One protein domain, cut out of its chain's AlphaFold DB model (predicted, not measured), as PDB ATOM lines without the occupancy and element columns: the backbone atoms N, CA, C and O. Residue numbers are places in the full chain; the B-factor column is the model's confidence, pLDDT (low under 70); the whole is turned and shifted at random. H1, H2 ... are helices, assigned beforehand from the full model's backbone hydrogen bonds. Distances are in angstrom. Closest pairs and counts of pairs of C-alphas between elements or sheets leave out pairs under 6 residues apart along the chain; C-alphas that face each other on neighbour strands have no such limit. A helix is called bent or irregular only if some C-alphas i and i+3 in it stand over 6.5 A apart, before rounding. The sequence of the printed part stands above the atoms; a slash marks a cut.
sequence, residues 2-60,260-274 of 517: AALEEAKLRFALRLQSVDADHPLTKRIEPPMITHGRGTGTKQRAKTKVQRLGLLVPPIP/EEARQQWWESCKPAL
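AT A GLANCE: This is residues 2 to 60 and 260 to 274 of the 517 residues of a protein of Sclerotinia borealis (strain F-4128) (UniProt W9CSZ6). Two long helices, H1 and H4, meet near their first residues and run away from each other nearly in line, while two short helices, H2 and H3, pack beside the later part of H1. A long stretch without a named element, residues 29 to 47, loops away and comes back between H2 and H3, and the far part of H4 with the last residue, 268 to 274, sticks out. The printed part has 74 residues with four named helices, H1, H2, H3 and H4 in that order, and no named strand; the class is all helix. The whole is loose, with a radius of gyration of the C-alphas of 16.3 A, and flat, spanning 53 by 33 by 17 A.

HOW THE PARTS SIT: H1, residues 2 to 17, is the hub and touches three other helices. With residues 15 to 16 alone it only just touches H2, residues 25 to 28, with 3 pairs of C-alphas within 8 A; the closest C-alphas are those of Leu 15 and Thr 25, 7.3 A apart. H1 touches H3, residues 48 to 53, at a steep tilt of 67 degrees, the same way; the closest C-alphas, of Ala 12 and Leu 52, are 5.0 A apart. H2 touches H3, with the C-alphas of Ile 28 and Gln 50 closest at 4.3 A. H4, residues 260 to 273, touches H1 at a shallow tilt of 12 degrees, opposite ways, through residues 262 to 266 of H4 and 2 to 6 of H1 alone; the closest C-alphas are those of Ala 2 and Arg 263, 5.2 A apart. H4 is apart from H2 and from H3. In H1 and H3 every O i to N i+4 pair is within hydrogen-bond range, in H4 8 of 10 are, and H2 is too short for such a pair.

IN THESE COORDINATES: H1 is 22.9 A long, from C-alpha 2 at (18.135, 19.286, 95.426) to C-alpha 17 at (40.750, 23.041, 95.572). H2 has four residues, and H3 six, from Lys 48 to Gly 53. H4 is 20.8 A long and ends with C-alpha 273 at (2.305, 17.078, 92.704); it is irregular, but only just: C-alphas 269 and 272 are 6.8 A apart.

THE WHOLE: The two C-alphas farthest apart are those of His 35 and Leu 274, at 53.2 A. Residues 61 to 259 are not printed, and C-alphas 60 and 260 are 25.1 A apart across this cut, which lies in the link from H3 to H4. The link from H1 to H2 is short, and the one from H2 to H3, 19 residues, is long. The mean pLDDT of the printed part is 90.5, and no printed residue is under 70.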
ATOM      1  N   ALA A   2      17.275  18.128  95.721       82.50
ATOM      2  CA  ALA A   2      18.135  19.286  95.426       82.50
ATOM      3  C   ALA A   2      19.261  19.529  96.457       82.50
ATOM      4  O   ALA A   2      20.391  19.835  96.083       82.50
ATOM      5  N   ALA A   3      18.984  19.330  97.753       84.00
ATOM      6  CA  ALA A   3      19.987  19.481  98.814       84.00
ATOM      7  C   ALA A   3      21.166  18.497  98.672       84.00
ATOM      8  O   ALA A   3      22.308  18.836  98.983       84.00
ATOM      9  N   LEU A   4      20.902  17.286  98.166       89.38
ATOM     10  CA  LEU A   4      21.942  16.292  97.910       89.38
ATOM     11  C   LEU A   4      22.838  16.722  96.742       89.38
ATOM     12  O   LEU A   4      24.057  16.623  96.860       89.38
ATOM     13  N   GLU A   5      22.264  17.220  95.643       90.19
ATOM     14  CA  GLU A   5      23.048  17.740  94.510       90.19
ATOM     15  C   GLU A   5      23.899  18.946  94.911       90.19
ATOM     16  O   GLU A   5      25.079  19.025  94.568       90.19
ATOM     17  N   GLU A   6      23.361  19.836  95.744       89.25
ATOM     18  CA  GLU A   6      24.140  20.934  96.309       89.25
ATOM     19  C   GLU A   6      25.325  20.431  97.149       89.25
ATOM     20  O   GLU A   6      26.446  20.922  96.993       89.25
ATOM     21  N   ALA A   7      25.113  19.437  98.015       91.56
ATOM     22  CA  ALA A   7      26.192  18.846  98.802       91.56
ATOM     23  C   ALA A   7      27.266  18.198  97.908       91.56
ATOM     24  O   ALA A   7      28.461  18.374  98.161       91.56
ATOM     25  N   LYS A   8      26.857  17.504  96.837       94.25
ATOM     26  CA  LYS A   8      27.769  16.904  95.853       94.25
ATOM     27  C   LYS A   8      28.619  17.957  95.147       94.25
ATOM     28  O   LYS A   8      29.831  17.781  95.084       94.25
ATOM     29  N   LEU A   9      28.022  19.052  94.669       95.06
ATOM     30  CA  LEU A   9      28.736  20.129  93.967       95.06
ATOM     31  C   LEU A   9      29.698  20.886  94.887       95.06
ATOM     32  O   LEU A   9      30.827  21.178  94.496       95.06
ATOM     33  N   ARG A  10      29.299  21.151  96.139       93.50
ATOM     34  CA  ARG A  10      30.205  21.730  97.147       93.50
ATOM     35  C   ARG A  10      31.405  20.817  97.401       93.50
ATOM     36  O   ARG A  10      32.536  21.297  97.465       93.50
ATOM     37  N   PHE A  11      31.170  19.510  97.527       95.25
ATOM     38  CA  PHE A  11      32.248  18.542  97.717       95.25
ATOM     39  C   PHE A  11      33.135  18.414  96.474       95.25
ATOM     40  O   PHE A  11      34.349  18.358  96.615       95.25
ATOM     41  N   ALA A  12      32.558  18.435  95.272       95.44
ATOM     42  CA  ALA A  12      33.295  18.425  94.009       95.44
ATOM     43  C   ALA A  12      34.234  19.632  93.885       95.44
ATOM     44  O   ALA A  12      35.417  19.461  93.604       95.44
ATOM     45  N   LEU A  13      33.742  20.839  94.187       94.81
ATOM     46  CA  LEU A  13      34.569  22.046  94.193       94.81
ATOM     47  C   LEU A  13      35.706  21.939  95.219       94.81
ATOM     48  O   LEU A  13      36.849  22.264  94.904       94.81
ATOM     49  N   ARG A  14      35.422  21.429  96.426       93.81
ATOM     50  CA  ARG A  14      36.456  21.199  97.446       93.81
ATOM     51  C   ARG A  14      37.487  20.174  96.989       93.81
ATOM     52  O   ARG A  14      38.669  20.387  97.210       93.81
ATOM     53  N   LEU A  15      37.056  19.089  96.346       94.12
ATOM     54  CA  LEU A  15      37.953  18.089  95.777       94.12
ATOM     55  C   LEU A  15      38.880  18.687  94.723       94.12
ATOM     56  O   LEU A  15      39.970  18.157  94.576       94.12
ATOM     57  N   GLN A  16      38.491  19.749  94.013       91.69
ATOM     58  CA  GLN A  16      39.365  20.442  93.062       91.69
ATOM     59  C   GLN A  16      40.321  21.449  93.721       91.69
ATOM     60  O   GLN A  16      41.422  21.651  93.222       91.69
ATOM     61  N   SER A  17      39.953  22.022  94.871       90.94
ATOM     62  CA  SER A  17      40.750  23.041  95.572       90.94
ATOM     63  C   SER A  17      41.554  22.535  96.769       90.94
ATOM     64  O   SER A  17      42.076  23.340  97.540       90.94
ATOM     65  N   VAL A  18      41.646  21.218  96.971       91.62
ATOM     66  CA  VAL A  18      42.643  20.671  97.899       91.62
ATOM     67  C   VAL A  18      44.048  20.825  97.328       91.62
ATOM     68  O   VAL A  18      44.235  20.825  96.109       91.62
ATOM     69  N   ASP A  19      45.007  20.910  98.244       90.06
ATOM     70  CA  ASP A  19      46.434  20.951  97.958       90.06
ATOM     71  C   ASP A  19      46.894  19.777  97.070       90.06
ATOM     72  O   ASP A  19      46.316  18.679  97.110       90.06
ATOM     73  N   ALA A  20      47.930  20.010  96.261       85.38
ATOM     74  CA  ALA A  20      48.482  19.015  95.343       85.38
ATOM     75  C   ALA A  20      48.890  17.708  96.054       85.38
ATOM     76  O   ALA A  20      48.610  16.621  95.535       85.38
ATOM     77  N   ASP A  21      49.433  17.800  97.268       88.19
ATOM     78  CA  ASP A  21      49.899  16.660  98.062       88.19
ATOM     79  C   ASP A  21      48.787  16.002  98.890       88.19
ATOM     80  O   ASP A  21      48.988  14.958  99.524       88.19
ATOM     81  N   HIS A  22      47.567  16.547  98.861       91.19
ATOM     82  CA  HIS A  22      46.449  15.977  99.600       91.19
ATOM     83  C   HIS A  22      46.151  14.537  99.125       91.19
ATOM     84  O   HIS A  22      45.949  14.298  97.930       91.19
ATOM     85  N   PRO A  23      45.939  13.557 100.033       90.44
ATOM     86  CA  PRO A  23      45.650  12.161  99.668       90.44
ATOM     87  C   PRO A  23      44.415  11.933  98.777       90.44
ATOM     88  O   PRO A  23      44.202  10.827  98.279       90.44
ATOM     89  N   LEU A  24      43.568  12.952  98.605       91.19
ATOM     90  CA  LEU A  24      42.361  12.879  97.783       91.19
ATOM     91  C   LEU A  24      42.670  13.199  96.323       91.19
ATOM     92  O   LEU A  24      41.997  12.646  95.458       91.19
ATOM     93  N   THR A  25      43.712  13.984  96.047       89.25
ATOM     94  CA  THR A  25      44.145  14.356  94.695       89.25
ATOM     95  C   THR A  25      44.394  13.105  93.852       89.25
ATOM     96  O   THR A  25      43.734  12.902  92.833       89.25
ATOM     97  N   LYS A  26      45.196  12.159  94.362       87.00
ATOM     98  CA  LYS A  26      45.467  10.863  93.705       87.00
ATOM     99  C   LYS A  26      44.240   9.947  93.589       87.00
ATOM    100  O   LYS A  26      44.243   9.011  92.798       87.00
ATOM    101  N   ARG A  27      43.197  10.167  94.397       90.38
ATOM    102  CA  ARG A  27      41.986   9.324  94.437       90.38
ATOM    103  C   ARG A  27      40.867   9.829  93.529       90.38
ATOM    104  O   ARG A  27      39.906   9.090  93.315       90.38
ATOM    105  N   ILE A  28      40.955  11.068  93.049       90.69
ATOM    106  CA  ILE A  28      39.977  11.656  92.126       90.69
ATOM    107  C   ILE A  28      40.135  11.062  90.729       90.69
ATOM    108  O   ILE A  28      39.135  10.784  90.070       90.69
ATOM    109  N   GLU A  29      41.369  10.832  90.290       85.50
ATOM    110  CA  GLU A  29      41.629  10.347  88.942       85.50
ATOM    111  C   GLU A  29      41.336   8.846  88.814       85.50
ATOM    112  O   GLU A  29      41.858   8.028  89.581       85.50
ATOM    113  N   PRO A  30      40.486   8.439  87.858       87.44
ATOM    114  CA  PRO A  30      40.369   7.035  87.509       87.44
ATOM    115  C   PRO A  30      41.687   6.527  86.898       87.44
ATOM    116  O   PRO A  30      42.239   7.200  86.023       87.44
ATOM    117  N   PRO A  31      42.183   5.348  87.315       86.94
ATOM    118  CA  PRO A  31      43.436   4.801  86.800       86.94
ATOM    119  C   PRO A  31      43.323   4.462  85.311       86.94
ATOM    120  O   PRO A  31      42.228   4.191  84.811       86.94
ATOM    121  N   MET A  32      44.453   4.431  84.604       89.94
ATOM    122  CA  MET A  32      44.484   3.968  83.215       89.94
ATOM    123  C   MET A  32      44.269   2.454  83.120       89.94
ATOM    124  O   MET A  32      44.612   1.689  84.023       89.94
ATOM    125  N   ILE A  33      43.678   2.018  82.012       88.50
ATOM    126  CA  ILE A  33      43.604   0.611  81.631       88.50
ATOM    127  C   ILE A  33      44.958   0.234  81.032       88.50
ATOM    128  O   ILE A  33      45.365   0.789  80.011       88.50
ATOM    129  N   THR A  34      45.660  -0.690  81.685       90.06
ATOM    130  CA  THR A  34      47.015  -1.101  81.295       90.06
ATOM    131  C   THR A  34      47.037  -2.280  80.325       90.06
ATOM    132  O   THR A  34      48.012  -2.435  79.600       90.06
ATOM    133  N   HIS A  35      45.974  -3.091  80.278       87.31
ATOM    134  CA  HIS A  35      45.891  -4.272  79.417       87.31
ATOM    135  C   HIS A  35      44.464  -4.517  78.906       87.31
ATOM    136  O   HIS A  35      43.482  -4.165  79.564       87.31
ATOM    137  N   GLY A  36      44.352  -5.186  77.753       88.69
ATOM    138  CA  GLY A  36      43.081  -5.607  77.158       88.69
ATOM    139  C   GLY A  36      42.366  -4.526  76.340       88.69
ATOM    140  O   GLY A  36      42.958  -3.545  75.881       88.69
ATOM    141  N   ARG A  37      41.061  -4.720  76.113       78.94
ATOM    142  CA  ARG A  37      40.243  -3.798  75.313       78.94
ATOM    143  C   ARG A  37      40.132  -2.444  76.022       78.94
ATOM    144  O   ARG A  37      39.678  -2.382  77.160       78.94
ATOM    145  N   GLY A  38      40.529  -1.370  75.338       81.19
ATOM    146  CA  GLY A  38      40.567  -0.021  75.916       81.19
ATOM    147  C   GLY A  38      41.879   0.330  76.627       81.19
ATOM    148  O   GLY A  38      41.909   1.310  77.369       81.19
ATOM    149  N   THR A  39      42.957  -0.434  76.416       88.31
ATOM    150  CA  THR A  39      44.308  -0.058  76.874       88.31
ATOM    151  C   THR A  39      44.654   1.374  76.454       88.31
ATOM    152  O   THR A  39      44.357   1.782  75.334       88.31
ATOM    153  N   GLY A  40      45.239   2.147  77.371       85.94
ATOM    154  CA  GLY A  40      45.559   3.565  77.164       85.94
ATOM    155  C   GLY A  40      44.409   4.532  77.474       85.94
ATOM    156  O   GLY A  40      44.618   5.741  77.490       85.94
ATOM    157  N   THR A  41      43.207   4.030  77.781       87.75
ATOM    158  CA  THR A  41      42.076   4.868  78.218       87.75
ATOM    159  C   THR A  41      41.919   4.873  79.741       87.75
ATOM    160  O   THR A  41      42.377   3.962  80.437       87.75
ATOM    161  N   LYS A  42      41.266   5.906  80.293       86.06
ATOM    162  CA  LYS A  42      40.929   5.963  81.724       86.06
ATOM    163  C   LYS A  42      39.803   4.980  82.046       86.06
ATOM    164  O   LYS A  42      38.809   4.894  81.328       86.06
ATOM    165  N   GLN A  43      39.922   4.278  83.172       88.31
ATOM    166  CA  GLN A  43      38.828   3.471  83.704       88.31
ATOM    167  C   GLN A  43      37.603   4.342  83.999       88.31
ATOM    168  O   GLN A  43      37.705   5.524  84.328       88.31
ATOM    169  N   ARG A  44      36.414   3.733  83.967       88.38
ATOM    170  CA  ARG A  44      35.203   4.383  84.475       88.38
ATOM    171  C   ARG A  44      35.375   4.712  85.960       88.38
ATOM    172  O   ARG A  44      35.866   3.883  86.724       88.38
ATOM    173  N   ALA A  45      34.908   5.885  86.382       91.06
ATOM    174  CA  ALA A  45      34.863   6.258  87.794       91.06
ATOM    175  C   ALA A  45      34.017   5.257  88.606       91.06
ATOM    176  O   ALA A  45      32.815   5.110  88.371       91.06
ATOM    177  N   LYS A  46      34.646   4.579  89.574       90.94
ATOM    178  CA  LYS A  46      34.019   3.553  90.428       90.94
ATOM    179  C   LYS A  46      33.641   4.122  91.793       90.94
ATOM    180  O   LYS A  46      32.547   3.881  92.307       90.94
ATOM    181  N   THR A  47      34.533   4.908  92.393       92.44
ATOM    182  CA  THR A  47      34.336   5.416  93.756       92.44
ATOM    183  C   THR A  47      33.452   6.665  93.778       92.44
ATOM    184  O   THR A  47      33.235   7.327  92.761       92.44
ATOM    185  N   LYS A  48      32.911   7.007  94.957       92.62
ATOM    186  CA  LYS A  48      32.202   8.284  95.149       92.62
ATOM    187  C   LYS A  48      33.139   9.472  94.897       92.62
ATOM    188  O   LYS A  48      32.737  10.406  94.227       92.62
ATOM    189  N   VAL A  49      34.389   9.402  95.361       93.25
ATOM    190  CA  VAL A  49      35.390  10.470  95.179       93.25
ATOM    191  C   VAL A  49      35.699  10.701  93.700       93.25
ATOM    192  O   VAL A  49      35.662  11.843  93.262       93.25
ATOM    193  N   GLN A  50      35.903   9.637  92.916       94.19
ATOM    194  CA  GLN A  50      36.135   9.752  91.471       94.19
ATOM    195  C   GLN A  50      34.931  10.368  90.757       94.19
ATOM    196  O   GLN A  50      35.080  11.290  89.968       94.19
ATOM    197  N   ARG A  51      33.713   9.900  91.063       93.62
ATOM    198  CA  ARG A  51      32.496  10.448  90.448       93.62
ATOM    199  C   ARG A  51      32.295  11.925  90.781       93.62
ATOM    200  O   ARG A  51      31.939  12.687  89.896       93.62
ATOM    201  N   LEU A  52      32.529  12.316  92.033       94.25
ATOM    202  CA  LEU A  52      32.373  13.704  92.475       94.25
ATOM    203  C   LEU A  52      33.476  14.609  91.924       94.25
ATOM    204  O   LEU A  52      33.186  15.728  91.520       94.25
ATOM    205  N   GLY A  53      34.716  14.129  91.849       92.25
ATOM    206  CA  GLY A  53      35.823  14.899  91.287       92.25
ATOM    207  C   GLY A  53      35.684  15.171  89.785       92.25
ATOM    208  O   GLY A  53      36.293  16.108  89.292       92.25
ATOM    209  N   LEU A  54      34.844  14.420  89.070       91.44
ATOM    210  CA  LEU A  54      34.549  14.653  87.653       91.44
ATOM    211  C   LEU A  54      33.333  15.566  87.413       91.44
ATOM    212  O   LEU A  54      32.995  15.815  86.261       91.44
ATOM    213  N   LEU A  55      32.652  16.050  88.463       93.94
ATOM    214  CA  LEU A  55      31.451  16.891  88.305       93.94
ATOM    215  C   LEU A  55      31.751  18.317  87.842       93.94
ATOM    216  O   LEU A  55      30.856  18.995  87.346       93.94
ATOM    217  N   VAL A  56      32.976  18.789  88.050       94.44
ATOM    218  CA  VAL A  56      33.405  20.136  87.676       94.44
ATOM    219  C   VAL A  56      34.775  20.066  86.994       94.44
ATOM    220  O   VAL A  56      35.520  19.115  87.262       94.44
ATOM    221  N   PRO A  57      35.119  21.034  86.124       93.44
ATOM    222  CA  PRO A  57      36.415  21.051  85.453       93.44
ATOM    223  C   PRO A  57      37.593  21.016  86.442       93.44
ATOM    224  O   PRO A  57      37.486  21.579  87.539       93.44
ATOM    225  N   PRO A  58      38.711  20.362  86.084       91.94
ATOM    226  CA  PRO A  58      39.929  20.433  86.879       91.94
ATOM    227  C   PRO A  58      40.505  21.853  86.844       91.94
ATOM    228  O   PRO A  58      40.421  22.540  85.828       91.94
ATOM    229  N   ILE A  59      41.113  22.263  87.954       92.69
ATOM    230  CA  ILE A  59      41.842  23.532  88.080       92.69
ATOM    231  C   ILE A  59      43.303  23.250  88.444       92.69
ATOM    232  O   ILE A  59      43.580  22.195  89.035       92.69
ATOM    233  N   PRO A  60      44.235  24.177  88.157       92.00
ATOM    234  CA  PRO A  60      45.563  24.146  88.752       92.00
ATOM    235  C   PRO A  60      45.439  24.028  90.269       92.00
ATOM    236  O   PRO A  60      44.714  24.793  90.909       92.00
ATOM    237  N   GLU A 260      21.938  25.903  90.770       91.44
ATOM    238  CA  GLU A 260      20.666  26.575  90.457       91.44
ATOM    239  C   GLU A 260      19.814  25.710  89.530       91.44
ATOM    240  O   GLU A 260      18.658  25.453  89.848       91.44
ATOM    241  N   GLU A 261      20.410  25.145  88.484       92.50
ATOM    242  CA  GLU A 261      19.732  24.226  87.563       92.50
ATOM    243  C   GLU A 261      19.158  23.009  88.294       92.50
ATOM    244  O   GLU A 261      17.976  22.703  88.150       92.50
ATOM    245  N   ALA A 262      19.941  22.357  89.158       91.62
ATOM    246  CA  ALA A 262      19.464  21.217  89.943       91.62
ATOM    247  C   ALA A 262      18.303  21.587  90.885       91.62
ATOM    248  O   ALA A 262      17.402  20.778  91.120       91.62
ATOM    249  N   ARG A 263      18.308  22.810  91.437       90.69
ATOM    250  CA  ARG A 263      17.205  23.318  92.269       90.69
ATOM    251  C   ARG A 263      15.956  23.566  91.439       90.69
ATOM    252  O   ARG A 263      14.880  23.142  91.857       90.69
ATOM    253  N   GLN A 264      16.111  24.204  90.286       91.19
ATOM    254  CA  GLN A 264      15.017  24.501  89.374       91.19
ATOM    255  C   GLN A 264      14.372  23.216  88.849       91.19
ATOM    256  O   GLN A 264      13.172  23.032  89.023       91.19
ATOM    257  N   GLN A 265      15.169  22.275  88.336       91.56
ATOM    258  CA  GLN A 265      14.688  20.979  87.844       91.56
ATOM    259  C   GLN A 265      13.939  20.196  88.928       91.56
ATOM    260  O   GLN A 265      12.863  19.643  88.693       91.56
ATOM    261  N   TRP A 266      14.480  20.162  90.152       91.44
ATOM    262  CA  TRP A 266      13.794  19.517  91.269       91.44
ATOM    263  C   TRP A 266      12.464  20.207  91.588       91.44
ATOM    264  O   TRP A 266      11.454  19.523  91.770       91.44
ATOM    265  N   TRP A 267      12.439  21.540  91.630       91.69
ATOM    266  CA  TRP A 267      11.215  22.285  91.902       91.69
ATOM    267  C   TRP A 267      10.155  22.061  90.820       91.69
ATOM    268  O   TRP A 267       9.009  21.755  91.148       91.69
ATOM    269  N   GLU A 268      10.540  22.118  89.547       91.94
ATOM    270  CA  GLU A 268       9.675  21.835  88.398       91.94
ATOM    271  C   GLU A 268       9.115  20.411  88.435       91.94
ATOM    272  O   GLU A 268       7.942  20.213  88.132       91.94
ATOM    273  N   SER A 269       9.900  19.432  88.894       91.81
ATOM    274  CA  SER A 269       9.424  18.054  89.073       91.81
ATOM    275  C   SER A 269       8.410  17.903  90.218       91.81
ATOM    276  O   SER A 269       7.510  17.069  90.147       91.81
ATOM    277  N   CYS A 270       8.519  18.724  91.272       90.25
ATOM    278  CA  CYS A 270       7.649  18.649  92.450       90.25
ATOM    279  C   CYS A 270       6.375  19.492  92.303       90.25
ATOM    280  O   CYS A 270       5.323  19.108  92.819       90.25
ATOM    281  N   LYS A 271       6.446  20.636  91.605       90.06
ATOM    282  CA  LYS A 271       5.343  21.607  91.469       90.06
ATOM    283  C   LYS A 271       4.029  20.958  90.983       90.06
ATOM    284  O   LYS A 271       2.980  21.282  91.549       90.06
ATOM    285  N   PRO A 272       4.022  20.005  90.027       91.81
ATOM    286  CA  PRO A 272       2.803  19.322  89.592       91.81
ATOM    287  C   PRO A 272       2.114  18.483  90.676       91.81
ATOM    288  O   PRO A 272       0.887  18.393  90.653       91.81
ATOM    289  N   ALA A 273       2.854  17.924  91.638       92.00
ATOM    290  CA  ALA A 273       2.305  17.078  92.704       92.00
ATOM    291  C   ALA A 273       1.637  17.875  93.842       92.00
ATOM    292  O   ALA A 273       0.956  17.297  94.688       92.00
ATOM    293  N   LEU A 274       1.802  19.202  93.868       89.75
ATOM    294  CA  LEU A 274       1.174  20.062  94.870       89.75
ATOM    295  C   LEU A 274      -0.357  20.050  94.742       89.75
ATOM    296  O   LEU A 274      -0.912  19.940  93.642       89.75
TER     297      LEU A 274